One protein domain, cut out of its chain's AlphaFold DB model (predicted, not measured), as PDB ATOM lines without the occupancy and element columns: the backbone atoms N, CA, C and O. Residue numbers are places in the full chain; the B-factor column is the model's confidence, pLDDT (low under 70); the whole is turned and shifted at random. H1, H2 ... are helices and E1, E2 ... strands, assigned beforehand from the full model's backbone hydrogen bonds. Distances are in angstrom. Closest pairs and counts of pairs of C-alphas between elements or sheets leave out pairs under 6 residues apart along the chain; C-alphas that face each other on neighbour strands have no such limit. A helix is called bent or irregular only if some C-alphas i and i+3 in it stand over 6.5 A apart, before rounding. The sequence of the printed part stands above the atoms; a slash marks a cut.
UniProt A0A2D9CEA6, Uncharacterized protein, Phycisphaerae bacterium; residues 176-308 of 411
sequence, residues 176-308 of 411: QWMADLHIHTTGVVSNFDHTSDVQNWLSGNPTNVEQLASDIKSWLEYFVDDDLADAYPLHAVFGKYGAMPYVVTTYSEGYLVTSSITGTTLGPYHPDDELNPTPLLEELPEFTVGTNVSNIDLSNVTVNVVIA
ATOM      1  N   GLN A 176     356.283 187.448 243.297       81.38
ATOM      2  CA  GLN A 176     356.473 186.324 244.212       81.38
ATOM      3  C   GLN A 176     355.243 186.011 245.079       81.38
ATOM      4  O   GLN A 176     354.832 184.854 245.126       81.38
ATOM      5  N   TRP A 177     354.638 186.996 245.756       82.62
ATOM      6  CA  TRP A 177     353.528 186.695 246.675       82.62
ATOM      7  C   TRP A 177     352.270 186.267 245.917       82.62
ATOM      8  O   TRP A 177     351.497 185.472 246.433       82.62
ATOM      9  N   MET A 178     352.077 186.736 244.682       83.06
ATOM     10  CA  MET A 178     350.952 186.309 243.845       83.06
ATOM     11  C   MET A 178     351.096 184.850 243.409       83.06
ATOM     12  O   MET A 178     350.120 184.101 243.419       83.06
ATOM     13  N   ALA A 179     352.315 184.422 243.066       85.19
ATOM     14  CA  ALA A 179     352.598 183.016 242.799       85.19
ATOM     15  C   ALA A 179     352.364 182.155 244.053       85.19
ATOM     16  O   ALA A 179     351.768 181.080 243.962       85.19
ATOM     17  N   ASP A 180     352.778 182.648 245.223       88.75
ATOM     18  CA  ASP A 180     352.551 181.970 246.502       88.75
ATOM     19  C   ASP A 180     351.054 181.902 246.851       88.75
ATOM     20  O   ASP A 180     350.581 180.853 247.295       88.75
ATOM     21  N   LEU A 181     350.291 182.969 246.578       90.19
ATOM     22  CA  LEU A 181     348.837 182.993 246.736       90.19
ATOM     23  C   LEU A 181     348.177 181.970 245.812       90.19
ATOM     24  O   LEU A 181     347.372 181.179 246.283       90.19
ATOM     25  N   HIS A 182     348.555 181.912 244.533       92.31
ATOM     26  CA  HIS A 182     348.001 180.930 243.598       92.31
ATOM     27  C   HIS A 182     348.253 179.480 244.048       92.31
ATOM     28  O   HIS A 182     347.356 178.635 243.978       92.31
ATOM     29  N   ILE A 183     349.458 179.176 244.545       92.19
ATOM     30  CA  ILE A 183     349.773 177.857 245.116       92.19
ATOM     31  C   ILE A 183     348.907 177.593 246.352       92.19
ATOM     32  O   ILE A 183     348.367 176.494 246.505       92.19
ATOM     33  N   HIS A 184     348.763 178.592 247.226       93.44
ATOM     34  CA  HIS A 184     347.957 178.493 248.435       93.44
ATOM     35  C   HIS A 184     346.479 178.223 248.117       93.44
ATOM     36  O   HIS A 184     345.932 177.235 248.607       93.44
ATOM     37  N   THR A 185     345.856 179.031 247.257       95.69
ATOM     38  CA  THR A 185     344.431 178.927 246.909       95.69
ATOM     39  C   THR A 185     344.120 177.622 246.194       95.69
ATOM     40  O   THR A 185     343.132 176.975 246.521       95.69
ATOM     41  N   THR A 186     344.993 177.170 245.290       94.50
ATOM     42  CA  THR A 186     344.857 175.853 244.644       94.50
ATOM     43  C   THR A 186     344.906 174.725 245.678       94.50
ATOM     44  O   THR A 186     344.113 173.784 245.622       94.50
ATOM     45  N   GLY A 187     345.806 174.828 246.661       93.69
ATOM     46  CA  GLY A 187     345.894 173.882 247.770       93.69
ATOM     47  C   GLY A 187     344.630 173.860 248.632       93.69
ATOM     48  O   GLY A 187     344.124 172.779 248.924       93.69
ATOM     49  N   VAL A 188     344.096 175.027 249.000       94.38
ATOM     50  CA  VAL A 188     342.861 175.153 249.795       94.38
ATOM     51  C   VAL A 188     341.670 174.570 249.036       94.38
ATOM     52  O   VAL A 188     341.045 173.626 249.522       94.38
ATOM     53  N   VAL A 189     341.424 175.054 247.814       95.25
ATOM     54  CA  VAL A 189     340.265 174.672 246.993       95.25
ATOM     55  C   VAL A 189     340.261 173.181 246.659       95.25
ATOM     56  O   VAL A 189     339.201 172.570 246.616       95.25
ATOM     57  N   SER A 190     341.430 172.541 246.528       93.50
ATOM     58  CA  SER A 190     341.508 171.088 246.308       93.50
ATOM     59  C   SER A 190     340.887 170.228 247.424       93.50
ATOM     60  O   SER A 190     340.658 169.036 247.211       93.50
ATOM     61  N   ASN A 191     340.613 170.812 248.598       92.19
ATOM     62  CA  ASN A 191     339.956 170.144 249.722       92.19
ATOM     63  C   ASN A 191     338.462 170.485 249.852       92.19
ATOM     64  O   ASN A 191     337.809 169.955 250.752       92.19
ATOM     65  N   PHE A 192     337.925 171.367 249.008       93.06
ATOM     66  CA  PHE A 192     336.520 171.749 249.067       93.06
ATOM     67  C   PHE A 192     335.608 170.628 248.572       93.06
ATOM     68  O   PHE A 192     335.866 169.971 247.564       93.06
ATOM     69  N   ASP A 193     334.500 170.436 249.288       88.69
ATOM     70  CA  ASP A 193     333.396 169.597 248.839       88.69
ATOM     71  C   ASP A 193     332.302 170.482 248.238       88.69
ATOM     72  O   ASP A 193     331.401 170.966 248.930       88.69
ATOM     73  N   HIS A 194     332.378 170.684 246.926       85.81
ATOM     74  CA  HIS A 194     331.405 171.475 246.170       85.81
ATOM     75  C   HIS A 194     329.992 170.880 246.181       85.81
ATOM     76  O   HIS A 194     329.026 171.601 245.949       85.81
ATOM     77  N   THR A 195     329.835 169.588 246.496       81.81
ATOM     78  CA  THR A 195     328.502 168.961 246.560       81.81
ATOM     79  C   THR A 195     327.708 169.398 247.790       81.81
ATOM     80  O   THR A 195     326.483 169.279 247.819       81.81
ATOM     81  N   SER A 196     328.398 169.938 248.798       78.56
ATOM     82  CA  SER A 196     327.802 170.412 250.045       78.56
ATOM     83  C   SER A 196     327.381 171.885 250.010       78.56
ATOM     84  O   SER A 196     326.682 172.326 250.921       78.56
ATOM     85  N   ASP A 197     327.732 172.649 248.968       79.75
ATOM     86  CA  ASP A 197     327.504 174.101 248.959       79.75
ATOM     87  C   ASP A 197     326.021 174.461 249.083       79.75
ATOM     88  O   ASP A 197     325.665 175.301 249.907       79.75
ATOM     89  N   VAL A 198     325.129 173.758 248.377       80.06
ATOM     90  CA  VAL A 198     323.670 173.938 248.513       80.06
ATOM     91  C   VAL A 198     323.213 173.735 249.964       80.06
ATOM     92  O   VAL A 198     322.355 174.463 250.458       80.06
ATOM     93  N   GLN A 199     323.798 172.774 250.680       81.62
ATOM     94  CA  GLN A 199     323.472 172.530 252.086       81.62
ATOM     95  C   GLN A 199     324.064 173.601 253.003       81.62
ATOM     96  O   GLN A 199     323.432 173.951 254.002       81.62
ATOM     97  N   ASN A 200     325.234 174.155 252.676       82.00
ATOM     98  CA  ASN A 200     325.845 175.256 253.424       82.00
ATOM     99  C   ASN A 200     324.940 176.495 253.403       82.00
ATOM    100  O   ASN A 200     324.620 177.020 254.470       82.00
ATOM    101  N   TRP A 201     324.380 176.835 252.235       79.81
ATOM    102  CA  TRP A 201     323.357 177.882 252.098       79.81
ATOM    103  C   TRP A 201     322.164 177.675 253.037       79.81
ATOM    104  O   TRP A 201     321.725 178.603 253.711       79.81
ATOM    105  N   LEU A 202     321.642 176.449 253.111       81.31
ATOM    106  CA  LEU A 202     320.479 176.138 253.947       81.31
ATOM    107  C   LEU A 202     320.804 176.005 255.435       81.31
ATOM    108  O   LEU A 202     319.890 176.044 256.261       81.31
ATOM    109  N   SER A 203     322.077 175.789 255.771       73.69
ATOM    110  CA  SER A 203     322.521 175.541 257.141       73.69
ATOM    111  C   SER A 203     323.123 176.746 257.850       73.69
ATOM    112  O   SER A 203     323.308 176.693 259.067       73.69
ATOM    113  N   GLY A 204     323.412 177.817 257.107       71.00
ATOM    114  CA  GLY A 204     324.153 178.968 257.615       71.00
ATOM    115  C   GLY A 204     325.632 178.685 257.852       71.00
ATOM    116  O   GLY A 204     326.312 179.497 258.478       71.00
ATOM    117  N   ASN A 205     326.125 177.532 257.398       78.62
ATOM    118  CA  ASN A 205     327.555 177.282 257.358       78.62
ATOM    119  C   ASN A 205     328.172 178.130 256.238       78.62
ATOM    120  O   ASN A 205     327.528 178.303 255.201       78.62
ATOM    121  N   PRO A 206     329.418 178.605 256.403       81.81
ATOM    122  CA  PRO A 206     330.114 179.313 255.340       81.81
ATOM    123  C   PRO A 206     330.168 178.473 254.062       81.81
ATOM    124  O   PRO A 206     330.574 177.309 254.088       81.81
ATOM    125  N   THR A 207     329.774 179.072 252.946       86.38
ATOM    126  CA  THR A 207     329.945 178.513 251.601       86.38
ATOM    127  C   THR A 207     331.431 178.394 251.253       86.38
ATOM    128  O   THR A 207     332.271 179.082 251.838       86.38
ATOM    129  N   ASN A 208     331.787 177.554 250.277       91.19
ATOM    130  CA  ASN A 208     333.189 177.391 249.870       91.19
ATOM    131  C   ASN A 208     333.863 178.721 249.467       91.19
ATOM    132  O   ASN A 208     335.050 178.919 249.727       91.19
ATOM    133  N   VAL A 209     333.121 179.665 248.879       90.88
ATOM    134  CA  VAL A 209     333.661 180.983 248.505       90.88
ATOM    135  C   VAL A 209     333.930 181.883 249.708       90.88
ATOM    136  O   VAL A 209     334.944 182.575 249.736       90.88
ATOM    137  N   GLU A 210     333.078 181.835 250.732       88.88
ATOM    138  CA  GLU A 210     333.291 182.566 251.986       88.88
ATOM    139  C   GLU A 210     334.457 181.972 252.780       88.88
ATOM    140  O   GLU A 210     335.270 182.717 253.330       88.88
ATOM    141  N   GLN A 211     334.578 180.639 252.796       91.38
ATOM    142  CA  GLN A 211     335.731 179.956 253.386       91.38
ATOM    143  C   GLN A 211     337.022 180.369 252.679       91.38
ATOM    144  O   GLN A 211     337.973 180.773 253.340       91.38
ATOM    145  N   LEU A 212     337.036 180.357 251.342       94.56
ATOM    146  CA  LEU A 212     338.201 180.788 250.576       94.56
ATOM    147  C   LEU A 212     338.549 182.257 250.827       94.56
ATOM    148  O   LEU A 212     339.720 182.571 251.007       94.56
ATOM    149  N   ALA A 213     337.561 183.155 250.858       91.31
ATOM    150  CA  ALA A 213     337.801 184.567 251.147       91.31
ATOM    151  C   ALA A 213     338.409 184.759 252.545       91.31
ATOM    152  O   ALA A 213     339.389 185.488 252.699       91.31
ATOM    153  N   SER A 214     337.887 184.055 253.555       88.94
ATOM    154  CA  SER A 214     338.430 184.067 254.919       88.94
ATOM    155  C   SER A 214     339.861 183.516 254.990       88.94
ATOM    156  O   SER A 214     340.707 184.077 255.695       88.94
ATOM    157  N   ASP A 215     340.151 182.438 254.259       92.94
ATOM    158  CA  ASP A 215     341.482 181.828 254.202       92.94
ATOM    159  C   ASP A 215     342.489 182.744 253.500       92.94
ATOM    160  O   ASP A 215     343.567 182.993 254.039       92.94
ATOM    161  N   ILE A 216     342.115 183.325 252.353       93.38
ATOM    162  CA  ILE A 216     342.937 184.311 251.641       93.38
ATOM    163  C   ILE A 216     343.210 185.514 252.541       93.38
ATOM    164  O   ILE A 216     344.361 185.918 252.670       93.38
ATOM    165  N   LYS A 217     342.191 186.060 253.212       88.94
ATOM    166  CA  LYS A 217     342.363 187.177 254.150       88.94
ATOM    167  C   LYS A 217     343.366 186.840 255.254       88.94
ATOM    168  O   LYS A 217     344.301 187.598 255.489       88.94
ATOM    169  N   SER A 218     343.223 185.669 255.873       86.31
ATOM    170  CA  SER A 218     344.139 185.197 256.920       86.31
ATOM    171  C   SER A 218     345.568 185.005 256.397       86.31
ATOM    172  O   SER A 218     346.542 185.295 257.094       86.31
ATOM    173  N   TRP A 219     345.708 184.520 255.160       90.12
ATOM    174  CA  TRP A 219     346.995 184.372 254.489       90.12
ATOM    175  C   TRP A 219     347.646 185.731 254.208       90.12
ATOM    176  O   TRP A 219     348.828 185.912 254.507       90.12
ATOM    177  N   LEU A 220     346.879 186.702 253.700       87.00
ATOM    178  CA  LEU A 220     347.344 188.062 253.424       87.00
ATOM    179  C   LEU A 220     347.834 188.739 254.704       87.00
ATOM    180  O   LEU A 220     348.958 189.224 254.719       87.00
ATOM    181  N   GLU A 221     347.064 188.675 255.793       83.75
ATOM    182  CA  GLU A 221     347.442 189.247 257.095       83.75
ATOM    183  C   GLU A 221     348.769 188.689 257.643       83.75
ATOM    184  O   GLU A 221     349.473 189.369 258.393       83.75
ATOM    185  N   TYR A 222     349.125 187.452 257.283       80.00
ATOM    186  CA  TYR A 222     350.363 186.817 257.730       80.00
ATOM    187  C   TYR A 222     351.552 187.063 256.787       80.00
ATOM    188  O   TYR A 222     352.677 187.252 257.255       80.00
ATOM    189  N   PHE A 223     351.337 187.009 255.469       74.31
ATOM    190  CA  PHE A 223     352.416 186.998 254.470       74.31
ATOM    191  C   PHE A 223     352.619 188.330 253.749       74.31
ATOM    192  O   PHE A 223     353.730 188.607 253.288       74.31
ATOM    193  N   VAL A 224     351.578 189.150 253.648       70.69
ATOM    194  CA  VAL A 224     351.599 190.419 252.932       70.69
ATOM    195  C   VAL A 224     351.458 191.529 253.967       70.69
ATOM    196  O   VAL A 224     350.392 191.761 254.518       70.69
ATOM    197  N   ASP A 225     352.547 192.255 254.232       66.50
ATOM    198  CA  ASP A 225     352.548 193.454 255.093       66.50
ATOM    199  C   ASP A 225     351.854 194.659 254.398       66.50
ATOM    200  O   ASP A 225     352.326 195.801 254.443       66.50
ATOM    201  N   ASP A 226     350.752 194.386 253.691       64.44
ATOM    202  CA  ASP A 226     349.852 195.352 253.074       64.44
ATOM    203  C   ASP A 226     348.515 195.302 253.807       64.44
ATOM    204  O   ASP A 226     347.630 194.504 253.519       64.44
ATOM    205  N   ASP A 227     348.364 196.208 254.766       59.66
ATOM    206  CA  ASP A 227     347.174 196.349 255.601       59.66
ATOM    207  C   ASP A 227     345.920 196.844 254.833       59.66
ATOM    208  O   ASP A 227     344.948 197.287 255.449       59.66
ATOM    209  N   LEU A 228     345.991 196.898 253.502       64.62
ATOM    210  CA  LEU A 228     344.894 197.202 252.581       64.62
ATOM    211  C   LEU A 228     344.501 195.994 251.745       64.62
ATOM    212  O   LEU A 228     343.585 196.102 250.931       64.62
ATOM    213  N   ALA A 229     345.213 194.882 251.917       76.12
ATOM    214  CA  ALA A 229     344.844 193.657 251.268       76.12
ATOM    215  C   ALA A 229     343.607 193.079 251.960       76.12
ATOM    216  O   ALA A 229     343.595 192.870 253.172       76.12
ATOM    217  N   ASP A 230     342.551 192.860 251.189       83.12
ATOM    218  CA  ASP A 230     341.317 192.248 251.676       83.12
ATOM    219  C   ASP A 230     340.722 191.358 250.588       83.12
ATOM    220  O   ASP A 230     341.020 191.529 249.402       83.12
ATOM    221  N   ALA A 231     339.892 190.410 251.005       87.94
ATOM    222  CA  ALA A 231     339.323 189.381 250.156       87.94
ATOM    223  C   ALA A 231     337.795 189.393 250.254       87.94
ATOM    224  O   ALA A 231     337.231 189.254 251.340       87.94
ATOM    225  N   TYR A 232     337.132 189.528 249.107       85.62
ATOM    226  CA  TYR A 232     335.680 189.653 249.012       85.62
ATOM    227  C   TYR A 232     335.098 188.497 248.194       85.62
ATOM    228  O   TYR A 232     335.516 188.308 247.047       85.62
ATOM    229  N   PRO A 233     334.153 187.713 248.743       87.69
ATOM    230  CA  PRO A 233     333.471 186.670 247.992       87.69
ATOM    231  C   PRO A 233     332.439 187.294 247.045       87.69
ATOM    232  O   PRO A 233     331.561 188.034 247.473       87.69
ATOM    233  N   LEU A 234     332.514 186.966 245.758       86.88
ATOM    234  CA  LEU A 234     331.618 187.445 244.710       86.88
ATOM    235  C   LEU A 234     331.114 186.285 243.847       86.88
ATOM    236  O   LEU A 234     331.619 185.164 243.904       86.88
ATOM    237  N   HIS A 235     330.105 186.565 243.025       87.12
ATOM    238  CA  HIS A 235     329.554 185.621 242.060       87.12
ATOM    239  C   HIS A 235     329.526 186.231 240.661       87.12
ATOM    240  O   HIS A 235     328.914 187.275 240.436       87.12
ATOM    241  N   ALA A 236     330.163 185.552 239.710       87.12
ATOM    242  CA  ALA A 236     330.109 185.888 238.299       87.12
ATOM    243  C   ALA A 236     328.882 185.200 237.703       87.12
ATOM    244  O   ALA A 236     328.867 183.982 237.514       87.12
ATOM    245  N   VAL A 237     327.821 185.960 237.459       84.44
ATOM    246  CA  VAL A 237     326.557 185.418 236.969       84.44
ATOM    247  C   VAL A 237     326.525 185.395 235.454       84.44
ATOM    248  O   VAL A 237     326.941 186.342 234.793       84.44
ATOM    249  N   PHE A 238     326.001 184.310 234.900       83.44
ATOM    250  CA  PHE A 238     325.911 184.084 233.464       83.44
ATOM    251  C   PHE A 238     324.676 183.241 233.139       83.44
ATOM    252  O   PHE A 238     324.111 182.546 233.987       83.44
ATOM    253  N   GLY A 239     324.218 183.310 231.892       82.31
ATOM    254  CA  GLY A 239     323.012 182.595 231.477       82.31
ATOM    255  C   GLY A 239     321.787 182.984 232.319       82.31
ATOM    256  O   GLY A 239     321.567 184.156 232.623       82.31
ATOM    257  N   LYS A 240     320.962 181.995 232.665       84.00
ATOM    258  CA  LYS A 240     319.723 182.159 233.435       84.00
ATOM    259  C   LYS A 240     319.898 181.815 234.913       84.00
ATOM    260  O   LYS A 240     319.441 182.582 235.751       84.00
ATOM    261  N   TYR A 241     320.597 180.730 235.227       88.50
ATOM    262  CA  TYR A 241     320.824 180.263 236.602       88.50
ATOM    263  C   TYR A 241     322.307 180.063 236.945       88.50
ATOM    264  O   TYR A 241     322.613 179.603 238.041       88.50
ATOM    265  N   GLY A 242     323.210 180.397 236.017       89.38
ATOM    266  CA  GLY A 242     324.653 180.305 236.213       89.38
ATOM    267  C   GLY A 242     325.175 181.378 237.158       89.38
ATOM    268  O   GLY A 242     324.900 182.567 236.967       89.38
ATOM    269  N   ALA A 243     325.948 180.960 238.153       89.81
ATOM    270  CA  ALA A 243     326.703 181.822 239.044       89.81
ATOM    271  C   ALA A 243     327.990 181.110 239.465       89.81
ATOM    272  O   ALA A 243     327.943 180.151 240.226       89.81
ATOM    273  N   MET A 244     329.138 181.572 238.973       92.06
ATOM    274  CA  MET A 244     330.435 181.063 239.409       92.06
ATOM    275  C   MET A 244     330.902 181.841 240.641       92.06
ATOM    276  O   MET A 244     331.163 183.040 240.518       92.06
ATOM    277  N   PRO A 245     331.044 181.197 241.806       92.06
ATOM    278  CA  PRO A 245     331.660 181.833 242.957       92.06
ATOM    279  C   PRO A 245     333.166 182.072 242.742       92.06
ATOM    280  O   PRO A 245     333.895 181.217 242.232       92.06
ATOM    281  N   TYR A 246     333.644 183.249 243.138       93.56
ATOM    282  CA  TYR A 246     335.055 183.626 243.088       93.56
ATOM    283  C   TYR A 246     335.374 184.659 244.173       93.56
ATOM    284  O   TYR A 246     334.483 185.259 244.762       93.56
ATOM    285  N   VAL A 247     336.654 184.866 244.457       92.50
ATOM    286  CA  VAL A 247     337.122 185.843 245.442       92.50
ATOM    287  C   VAL A 247     337.884 186.950 244.733       92.50
ATOM    288  O   VAL A 247     338.776 186.672 243.934       92.50
ATOM    289  N   VAL A 248     337.565 188.202 245.047       90.56
ATOM    290  CA  VAL A 248     338.383 189.356 244.662       90.56
ATOM    291  C   VAL A 248     339.325 189.679 245.797       90.56
ATOM    292  O   VAL A 248     338.887 190.027 246.890       90.56
ATOM    293  N   THR A 249     340.618 189.586 245.523       89.75
ATOM    294  CA  THR A 249     341.663 190.010 246.448       89.75
ATOM    295  C   THR A 249     342.143 191.390 246.043       89.75
ATOM    296  O   THR A 249     342.805 191.535 245.020       89.75
ATOM    297  N   THR A 250     341.814 192.408 246.823       85.31
ATOM    298  CA  THR A 250     342.332 193.770 246.617       85.31
ATOM    299  C   THR A 250     343.670 193.948 247.311       85.31
ATOM    300  O   THR A 250     343.945 193.247 248.277       85.31
ATOM    301  N   TYR A 251     344.498 194.869 246.825       79.75
ATOM    302  CA  TYR A 251     345.723 195.336 247.474       79.75
ATOM    303  C   TYR A 251     346.039 196.766 247.001       79.75
ATOM    304  O   TYR A 251     345.324 197.339 246.179       79.75
ATOM    305  N   SER A 252     347.101 197.383 247.525       71.75
ATOM    306  CA  SER A 252     347.370 198.813 247.303       71.75
ATOM    307  C   SER A 252     347.580 199.260 245.849       71.75
ATOM    308  O   SER A 252     347.379 200.441 245.565       71.75
ATOM    309  N   GLU A 253     347.980 198.363 244.944       74.31
ATOM    310  CA  GLU A 253     348.270 198.695 243.538       74.31
ATOM    311  C   GLU A 253     347.325 197.999 242.548       74.31
ATOM    312  O   GLU A 253     347.513 198.156 241.343       74.31
ATOM    313  N   GLY A 254     346.326 197.243 243.021       79.38
ATOM    314  CA  GLY A 254     345.471 196.462 242.130       79.38
ATOM    315  C   GLY A 254     344.551 195.458 242.808       79.38
ATOM    316  O   GLY A 254     344.282 195.520 244.009       79.38
ATOM    317  N   TYR A 255     344.071 194.511 242.007       85.50
ATOM    318  CA  TYR A 255     343.324 193.359 242.495       85.50
ATOM    319  C   TYR A 255     343.669 192.072 241.737       85.50
ATOM    320  O   TYR A 255     344.223 192.084 240.637       85.50
ATOM    321  N   LEU A 256     343.336 190.945 242.356       90.12
ATOM    322  CA  LEU A 256     343.376 189.601 241.793       90.12
ATOM    323  C   LEU A 256     341.980 188.993 241.867       90.12
ATOM    324  O   LEU A 256     341.188 189.344 242.744       90.12
ATOM    325  N   VAL A 257     341.695 188.044 240.985       92.19
ATOM    326  CA  VAL A 257     340.464 187.245 241.030       92.19
ATOM    327  C   VAL A 257     340.821 185.774 241.155       92.19
ATOM    328  O   VAL A 257     341.626 185.266 240.380       92.19
ATOM    329  N   THR A 258     340.225 185.084 242.121       95.00
ATOM    330  CA  THR A 258     340.501 183.676 242.412       95.00
ATOM    331  C   THR A 258     339.224 182.855 242.313       95.00
ATOM    332  O   THR A 258     338.273 183.100 243.047       95.00
ATOM    333  N   SER A 259     339.197 181.845 241.445       95.38
ATOM    334  CA  SER A 259     338.075 180.902 241.359       95.38
ATOM    335  C   SER A 259     337.986 180.056 242.626       95.38
ATOM    336  O   SER A 259     338.971 179.422 243.012       95.38
ATOM    337  N   SER A 260     336.803 179.973 243.246       94.50
ATOM    338  CA  SER A 260     336.604 179.069 244.385       94.50
ATOM    339  C   SER A 260     336.357 177.618 243.977       94.50
ATOM    340  O   SER A 260     336.166 176.780 244.848       94.50
ATOM    341  N   ILE A 261     336.345 177.324 242.672       93.94
ATOM    342  CA  ILE A 261     336.150 175.979 242.113       93.94
ATOM    343  C   ILE A 261     337.495 175.349 241.750       93.94
ATOM    344  O   ILE A 261     337.734 174.175 242.009       93.94
ATOM    345  N   THR A 262     338.393 176.129 241.146       94.06
ATOM    346  CA  THR A 262     339.688 175.625 240.662       94.06
ATOM    347  C   THR A 262     340.871 176.118 241.490       94.06
ATOM    348  O   THR A 262     341.946 175.528 241.429       94.06
ATOM    349  N   GLY A 263     340.708 177.209 242.246       94.06
ATOM    350  CA  GLY A 263     341.808 177.918 242.900       94.06
ATOM    351  C   GLY A 263     342.675 178.740 241.938       94.06
ATOM    352  O   GLY A 263     343.604 179.418 242.396       94.06
ATOM    353  N   THR A 264     342.372 178.726 240.628       94.69
ATOM    354  CA  THR A 264     343.040 179.567 239.624       94.69
ATOM    355  C   THR A 264     342.942 181.024 240.051       94.69
ATOM    356  O   THR A 264     341.854 181.500 240.368       94.69
ATOM    357  N   THR A 265     344.077 181.725 240.056       92.44
ATOM    358  CA  THR A 265     344.154 183.151 240.386       92.44
ATOM    359  C   THR A 265     344.651 183.916 239.169       92.44
ATOM    360  O   THR A 265     345.661 183.533 238.582       92.44
ATOM    361  N   LEU A 266     343.943 184.980 238.796       89.81
ATOM    362  CA  LEU A 266     344.293 185.866 237.690       89.81
ATOM    363  C   LEU A 266     344.537 187.296 238.175       89.81
ATOM    364  O   LEU A 266     344.073 187.698 239.242       89.81
ATOM    365  N   GLY A 267     345.243 188.052 237.339       85.25
ATOM    366  CA  GLY A 267     345.771 189.380 237.621       85.25
ATOM    367  C   GLY A 267     347.303 189.345 237.690       85.25
ATOM    368  O   GLY A 267     347.912 188.378 237.221       85.25
ATOM    369  N   PRO A 268     347.952 190.386 238.227       86.50
ATOM    370  CA  PRO A 268     347.369 191.586 238.840       86.50
ATOM    371  C   PRO A 268     346.608 192.455 237.835       86.50
ATOM    372  O   PRO A 268     347.054 192.598 236.705       86.50
ATOM    373  N   TYR A 269     345.497 193.055 238.249       82.44
ATOM    374  CA  TYR A 269     344.740 194.042 237.471       82.44
ATOM    375  C   TYR A 269     344.819 195.416 238.124       82.44
ATOM    376  O   TYR A 269     345.000 195.505 239.342       82.44
ATOM    377  N   HIS A 270     344.692 196.487 237.342       76.19
ATOM    378  CA  HIS A 270     344.690 197.835 237.892       76.19
ATOM    379  C   HIS A 270     343.419 198.112 238.707       76.19
ATOM    380  O   HIS A 270     342.355 197.609 238.380       76.19
ATOM    381  N   PRO A 271     343.486 198.976 239.735       68.19
ATOM    382  CA  PRO A 271     342.322 199.433 240.496       68.19
ATOM    383  C   PRO A 271     341.193 200.016 239.641       68.19
ATOM    384  O   PRO A 271     340.028 199.921 240.014       68.19
ATOM    385  N   ASP A 272     341.569 200.643 238.524       66.94
ATOM    386  CA  ASP A 272     340.665 201.315 237.590       66.94
ATOM    387  C   ASP A 272     340.072 200.352 236.546       66.94
ATOM    388  O   ASP A 272     339.220 200.753 235.751       66.94
ATOM    389  N   ASP A 273     340.543 199.103 236.514       68.81
ATOM    390  CA  ASP A 273     340.041 198.103 235.588       68.81
ATOM    391  C   ASP A 273     338.674 197.587 236.032       68.81
ATOM    392  O   ASP A 273     338.400 197.370 237.215       68.81
ATOM    393  N   GLU A 274     337.808 197.348 235.052       72.94
ATOM    394  CA  GLU A 274     336.527 196.715 235.313       72.94
ATOM    395  C   GLU A 274     336.727 195.254 235.727       72.94
ATOM    396  O   GLU A 274     337.481 194.486 235.115       72.94
ATOM    397  N   LEU A 275     336.002 194.850 236.767       75.38
ATOM    398  CA  LEU A 275     336.071 193.504 237.298       75.38
ATOM    399  C   LEU A 275     335.561 192.483 236.272       75.38
ATOM    400  O   LEU A 275     334.359 192.323 236.072       75.38
ATOM    401  N   ASN A 276     336.481 191.744 235.657       77.94
ATOM    402  CA  ASN A 276     336.163 190.786 234.604       77.94
ATOM    403  C   ASN A 276     336.614 189.357 234.964       77.94
ATOM    404  O   ASN A 276     337.753 188.979 234.678       77.94
ATOM    405  N   PRO A 277     335.729 188.520 235.534       82.75
ATOM    406  CA  PRO A 277     336.029 187.118 235.819       82.75
ATOM    407  C   PRO A 277     335.834 186.194 234.602       82.75
ATOM    408  O   PRO A 277     335.941 184.978 234.747       82.75
ATOM    409  N   THR A 278     335.553 186.721 233.402       84.00
ATOM    410  CA  THR A 278     335.325 185.904 232.194       84.00
ATOM    411  C   THR A 278     336.455 184.909 231.918       84.00
ATOM    412  O   THR A 278     336.139 183.756 231.640       84.00
ATOM    413  N   PRO A 279     337.751 185.256 232.053       87.81
ATOM    414  CA  PRO A 279     338.796 184.272 231.792       87.81
ATOM    415  C   PRO A 279     338.795 183.099 232.790       87.81
ATOM    416  O   PRO A 279     339.178 182.002 232.407       87.81
ATOM    417  N   LEU A 280     338.314 183.287 234.031       89.56
ATOM    418  CA  LEU A 280     338.079 182.174 234.966       89.56
ATOM    419  C   LEU A 280     336.899 181.304 234.508       89.56
ATOM    420  O   LEU A 280     336.964 180.080 234.583       89.56
ATOM    421  N   LEU A 281     335.824 181.931 234.020       86.38
ATOM    422  CA  LEU A 281     334.653 181.228 233.490       86.38
ATOM    423  C   LEU A 281     334.993 180.401 232.244       86.38
ATOM    424  O   LEU A 281     334.483 179.298 232.095       86.38
ATOM    425  N   GLU A 282     335.869 180.893 231.366       87.12
ATOM    426  CA  GLU A 282     336.303 180.185 230.152       87.12
ATOM    427  C   GLU A 282     337.065 178.877 230.431       87.12
ATOM    428  O   GLU A 282     337.154 178.024 229.545       87.12
ATOM    429  N   GLU A 283     337.564 178.679 231.657       86.81
ATOM    430  CA  GLU A 283     338.151 177.406 232.097       86.81
ATOM    431  C   GLU A 283     337.085 176.339 232.406       86.81
ATOM    432  O   GLU A 283     337.402 175.146 232.456       86.81
ATOM    433  N   LEU A 284     335.825 176.744 232.597       86.00
ATOM    434  CA  LEU A 284     334.735 175.859 232.992       86.00
ATOM    435  C   LEU A 284     333.992 175.303 231.768       86.00
ATOM    436  O   LEU A 284     333.540 176.067 230.911       86.00
ATOM    437  N   PRO A 285     333.799 173.975 231.670       85.12
ATOM    438  CA  PRO A 285     333.132 173.361 230.522       85.12
ATOM    439  C   PRO A 285     331.641 173.724 230.400       85.12
ATOM    440  O   PRO A 285     331.060 173.555 229.325       85.12
ATOM    441  N   GLU A 286     331.017 174.200 231.477       84.75
ATOM    442  CA  GLU A 286     329.630 174.660 231.525       84.75
ATOM    443  C   GLU A 286     329.459 176.082 230.969       84.75
ATOM    444  O   GLU A 286     328.354 176.451 230.554       84.75
ATOM    445  N   PHE A 287     330.529 176.884 230.934       83.19
ATOM    446  CA  PHE A 287     330.484 178.239 230.405       83.19
ATOM    447  C   PHE A 287     330.521 178.233 228.876       83.19
ATOM    448  O   PHE A 287     331.283 177.516 228.228       83.19
ATOM    449  N   THR A 288     329.683 179.069 228.270       78.12
ATOM    450  CA  THR A 288     329.677 179.262 226.820       78.12
ATOM    451  C   THR A 288     330.329 180.597 226.499       78.12
ATOM    452  O   THR A 288     329.786 181.645 226.847       78.12
ATOM    453  N   VAL A 289     331.463 180.558 225.797       76.75
ATOM    454  CA  VAL A 289     332.168 181.758 225.320       76.75
ATOM    455  C   VAL A 289     331.199 182.688 224.582       76.75
ATOM    456  O   VAL A 289     330.426 182.247 223.728       76.75
ATOM    457  N   GLY A 290     331.248 183.979 224.916       68.81
ATOM    458  CA  GLY A 290     330.333 185.000 224.393       68.81
ATOM    459  C   GLY A 290     329.016 185.135 225.164       68.81
ATOM    460  O   GLY A 290     328.169 185.930 224.766       68.81
ATOM    461  N   THR A 291     328.827 184.386 226.256       71.19
ATOM    462  CA  THR A 291     327.748 184.654 227.217       71.19
ATOM    463  C   THR A 291     328.083 185.906 228.017       71.19
ATOM    464  O   THR A 291     329.213 186.068 228.467       71.19
ATOM    465  N   ASN A 292     327.085 186.762 228.232       73.50
ATOM    466  CA  ASN A 292     327.226 187.921 229.105       73.50
ATOM    467  C   ASN A 292     327.498 187.499 230.551       73.50
ATOM    468  O   ASN A 292     326.875 186.561 231.062       73.50
ATOM    469  N   VAL A 293     328.381 188.249 231.202       75.31
ATOM    470  CA  VAL A 293     328.756 188.064 232.602       75.31
ATOM    471  C   VAL A 293     328.490 189.363 233.348       75.31
ATOM    472  O   VAL A 293     328.824 190.439 232.853       75.31
ATOM    473  N   SER A 294     327.895 189.261 234.531       74.31
ATOM    474  CA  SER A 294     327.849 190.361 235.495       74.31
ATOM    475  C   SER A 294     328.302 189.874 236.867       74.31
ATOM    476  O   SER A 294     328.251 188.680 237.156       74.31
ATOM    477  N   ASN A 295     328.772 190.784 237.714       73.81
ATOM    478  CA  ASN A 295     329.247 190.447 239.054       73.81
ATOM    479  C   ASN A 295     328.175 190.802 240.081       73.81
ATOM    480  O   ASN A 295     327.548 191.852 239.966       73.81
ATOM    481  N   ILE A 296     327.954 189.926 241.059       66.94
ATOM    482  CA  ILE A 296     327.039 190.157 242.181       66.94
ATOM    483  C   ILE A 296     327.757 189.794 243.482       66.94
ATOM    484  O   ILE A 296     328.324 188.706 243.602       66.94
ATOM    485  N   ASP A 297     327.701 190.695 244.461       67.31
ATOM    486  CA  ASP A 297     328.063 190.415 245.851       67.31
ATOM    487  C   ASP A 297     326.813 189.961 246.620       67.31
ATOM    488  O   ASP A 297     325.752 190.574 246.515       67.31
ATOM    489  N   LEU A 298     326.929 188.869 247.374       59.44
ATOM    490  CA  LEU A 298     325.848 188.331 248.210       59.44
ATOM    491  C   LEU A 298     326.108 188.527 249.700       59.44
ATOM    492  O   LEU A 298     325.226 188.250 250.511       59.44
ATOM    493  N   SER A 299     327.306 188.989 250.061       51.50
ATOM    494  CA  SER A 299     327.762 189.061 251.444       51.50
ATOM    495  C   SER A 299     327.106 190.196 252.234       51.50
ATOM    496  O   SER A 299     327.139 190.151 253.459       51.50
ATOM    497  N   ASN A 300     326.437 191.151 251.570       38.19
ATOM    498  CA  ASN A 300     325.470 192.095 252.140       38.19
ATOM    499  C   ASN A 300     324.558 192.630 251.017       38.19
ATOM    500  O   ASN A 300     325.050 192.970 249.948       38.19
ATOM    501  N   VAL A 301     323.250 192.793 251.263       32.38
ATOM    502  CA  VAL A 301     322.314 193.484 250.333       32.38
ATOM    503  C   VAL A 301     322.773 194.918 249.997       32.38
ATOM    504  O   VAL A 301     322.387 195.475 248.982       32.38
ATOM    505  N   THR A 302     323.713 195.479 250.754       25.42
ATOM    506  CA  THR A 302     324.543 196.604 250.318       25.42
ATOM    507  C   THR A 302     325.863 196.104 249.734       25.42
ATOM    508  O   THR A 302     326.782 195.763 250.486       25.42
ATOM    509  N   VAL A 303     325.979 196.114 248.404       33.09
ATOM    510  CA  VAL A 303     327.259 195.955 247.701       33.09
ATOM    511  C   VAL A 303     328.151 197.121 248.116       33.09
ATOM    512  O   VAL A 303     327.941 198.264 247.706       33.09
ATOM    513  N   ASN A 304     329.172 196.854 248.931       27.02
ATOM    514  CA  ASN A 304     330.336 197.721 248.895       27.02
ATOM    515  C   ASN A 304     330.965 197.423 247.546       27.02
ATOM    516  O   ASN A 304     331.633 196.401 247.408       27.02
ATOM    517  N   VAL A 305     330.701 198.263 246.542       33.03
ATOM    518  CA  VAL A 305     331.464 198.204 245.298       33.03
ATOM    519  C   VAL A 305     332.914 198.154 245.753       33.03
ATOM    520  O   VAL A 305     333.357 199.019 246.522       33.03
ATOM    521  N   VAL A 306     333.604 197.074 245.392       36.84
ATOM    522  CA  VAL A 306     335.025 196.889 245.668       36.84
ATOM    523  C   VAL A 306     335.744 197.871 244.752       36.84
ATOM    524  O   VAL A 306     336.335 197.518 243.744       36.84
ATOM    525  N   ILE A 307     335.596 199.156 245.060       38.59
ATOM    526  CA  ILE A 307     336.317 200.233 244.421       38.59
ATOM    527  C   ILE A 307     337.655 200.159 245.106       38.59
ATOM    528  O   ILE A 307     337.783 200.513 246.285       38.59
ATOM    529  N   ALA A 308     338.625 199.605 244.389       38.78
ATOM    530  CA  ALA A 308     340.007 199.684 244.787       38.78
ATOM    531  C   ALA A 308     340.293 201.165 245.058       38.78
ATOM    532  O   ALA A 308     340.230 202.020 244.176       38.78
TER     533      ALA A 308
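AT A GLANCE: This is residues 176 to 308 of the 411 residues of an uncharacterized protein of Phycisphaerae bacterium (UniProt A0A2D9CEA6). A strongly twisted, curled sheet of five strands has two long helices, H1 and H3, packed side by side over one face, and the short helix H2 lies crosswise past the start of H3, off the sheet. The printed part has 133 residues with four named helices and five named strands, in the order H1 H2 H3 E1 E2 E3 E4 H4 E5. The sheet runs E4 E3 E2 E1 E5, antiparallel throughout, and the class is mixed, helices and strands. The whole is compact, with a radius of gyration of the C-alphas of 14.1 A and spans of 40 by 32 by 30 A.

HOW THE PARTS SIT: In the sheet, E1, residues 230 to 238, and E2, residues 242 to 251, form a hairpin, with N 234 and O 246 at 2.8 A. E3, residues 254 to 259, forms a hairpin with E2, N 249 and O 256 being 2.8 A apart. E4, residues 265 to 269, an edge strand, forms a hairpin with E3, N 266 and O 257 being 2.8 A apart. E1 to E4 are a meander, each strand the antiparallel neighbour of the one before. The other edge strand, E5, residues 293 to 296, is antiparallel to E1, with N 237 and O 294 at 2.8 A. H3, residues 208 to 223, lies over E2 and E1 at a height over the sheet of 8.5 A; its closest C-alphas to E1 are those of Ala 213 and Ala 231, 5.1 A. On the same face, H1, residues 176 to 189, lies over E4 and E3 at a height of 9.4 A, and these two helices on one face of the sheet give two layers. H1 and H3 touch, closest at the C-alphas of Thr 185 and Ile 216, 7.3 A, and run opposite ways at a shallow tilt of 34 degrees, only just short of steep. H2, residues 194 to 203, is close to but not clearly touching H3, with the C-alphas of Asp 197 and Asn 208 closest at 6.6 A, and about perpendicular to it at 81 degrees. H4, residues 278 to 281, is on the sheet but over none of its strands; its closest C-alpha pair with E3 is Leu 280 and Ser 259, 6.5 A. Every O i to N i+4 pair is within hydrogen-bond range in H1 and H3, against 4 of 6 in H2; H4 is too short for such a pair.

IN THESE COORDINATES: H1 begins at C-alpha 176 (356.473, 186.324, 244.212) and is 20.2 A long; H3 is 22.0 A, E1 25.2 A and E2 28.2 A. H2 is irregular, with C-alphas 195 and 198 at 7.2 A. E5 ends at C-alpha 296 (327.039, 190.157, 242.181).

THE WHOLE: The C-alphas of Asp 225 and Lys 240, the two farthest apart, are 40.9 A apart. The printed part has no cut. The link from H4 to E5, 11 residues, is long. The mean pLDDT of the printed part is 80.2, and residues 225 to 228, 271 to 273, 290 and 296 to 308 are under 70.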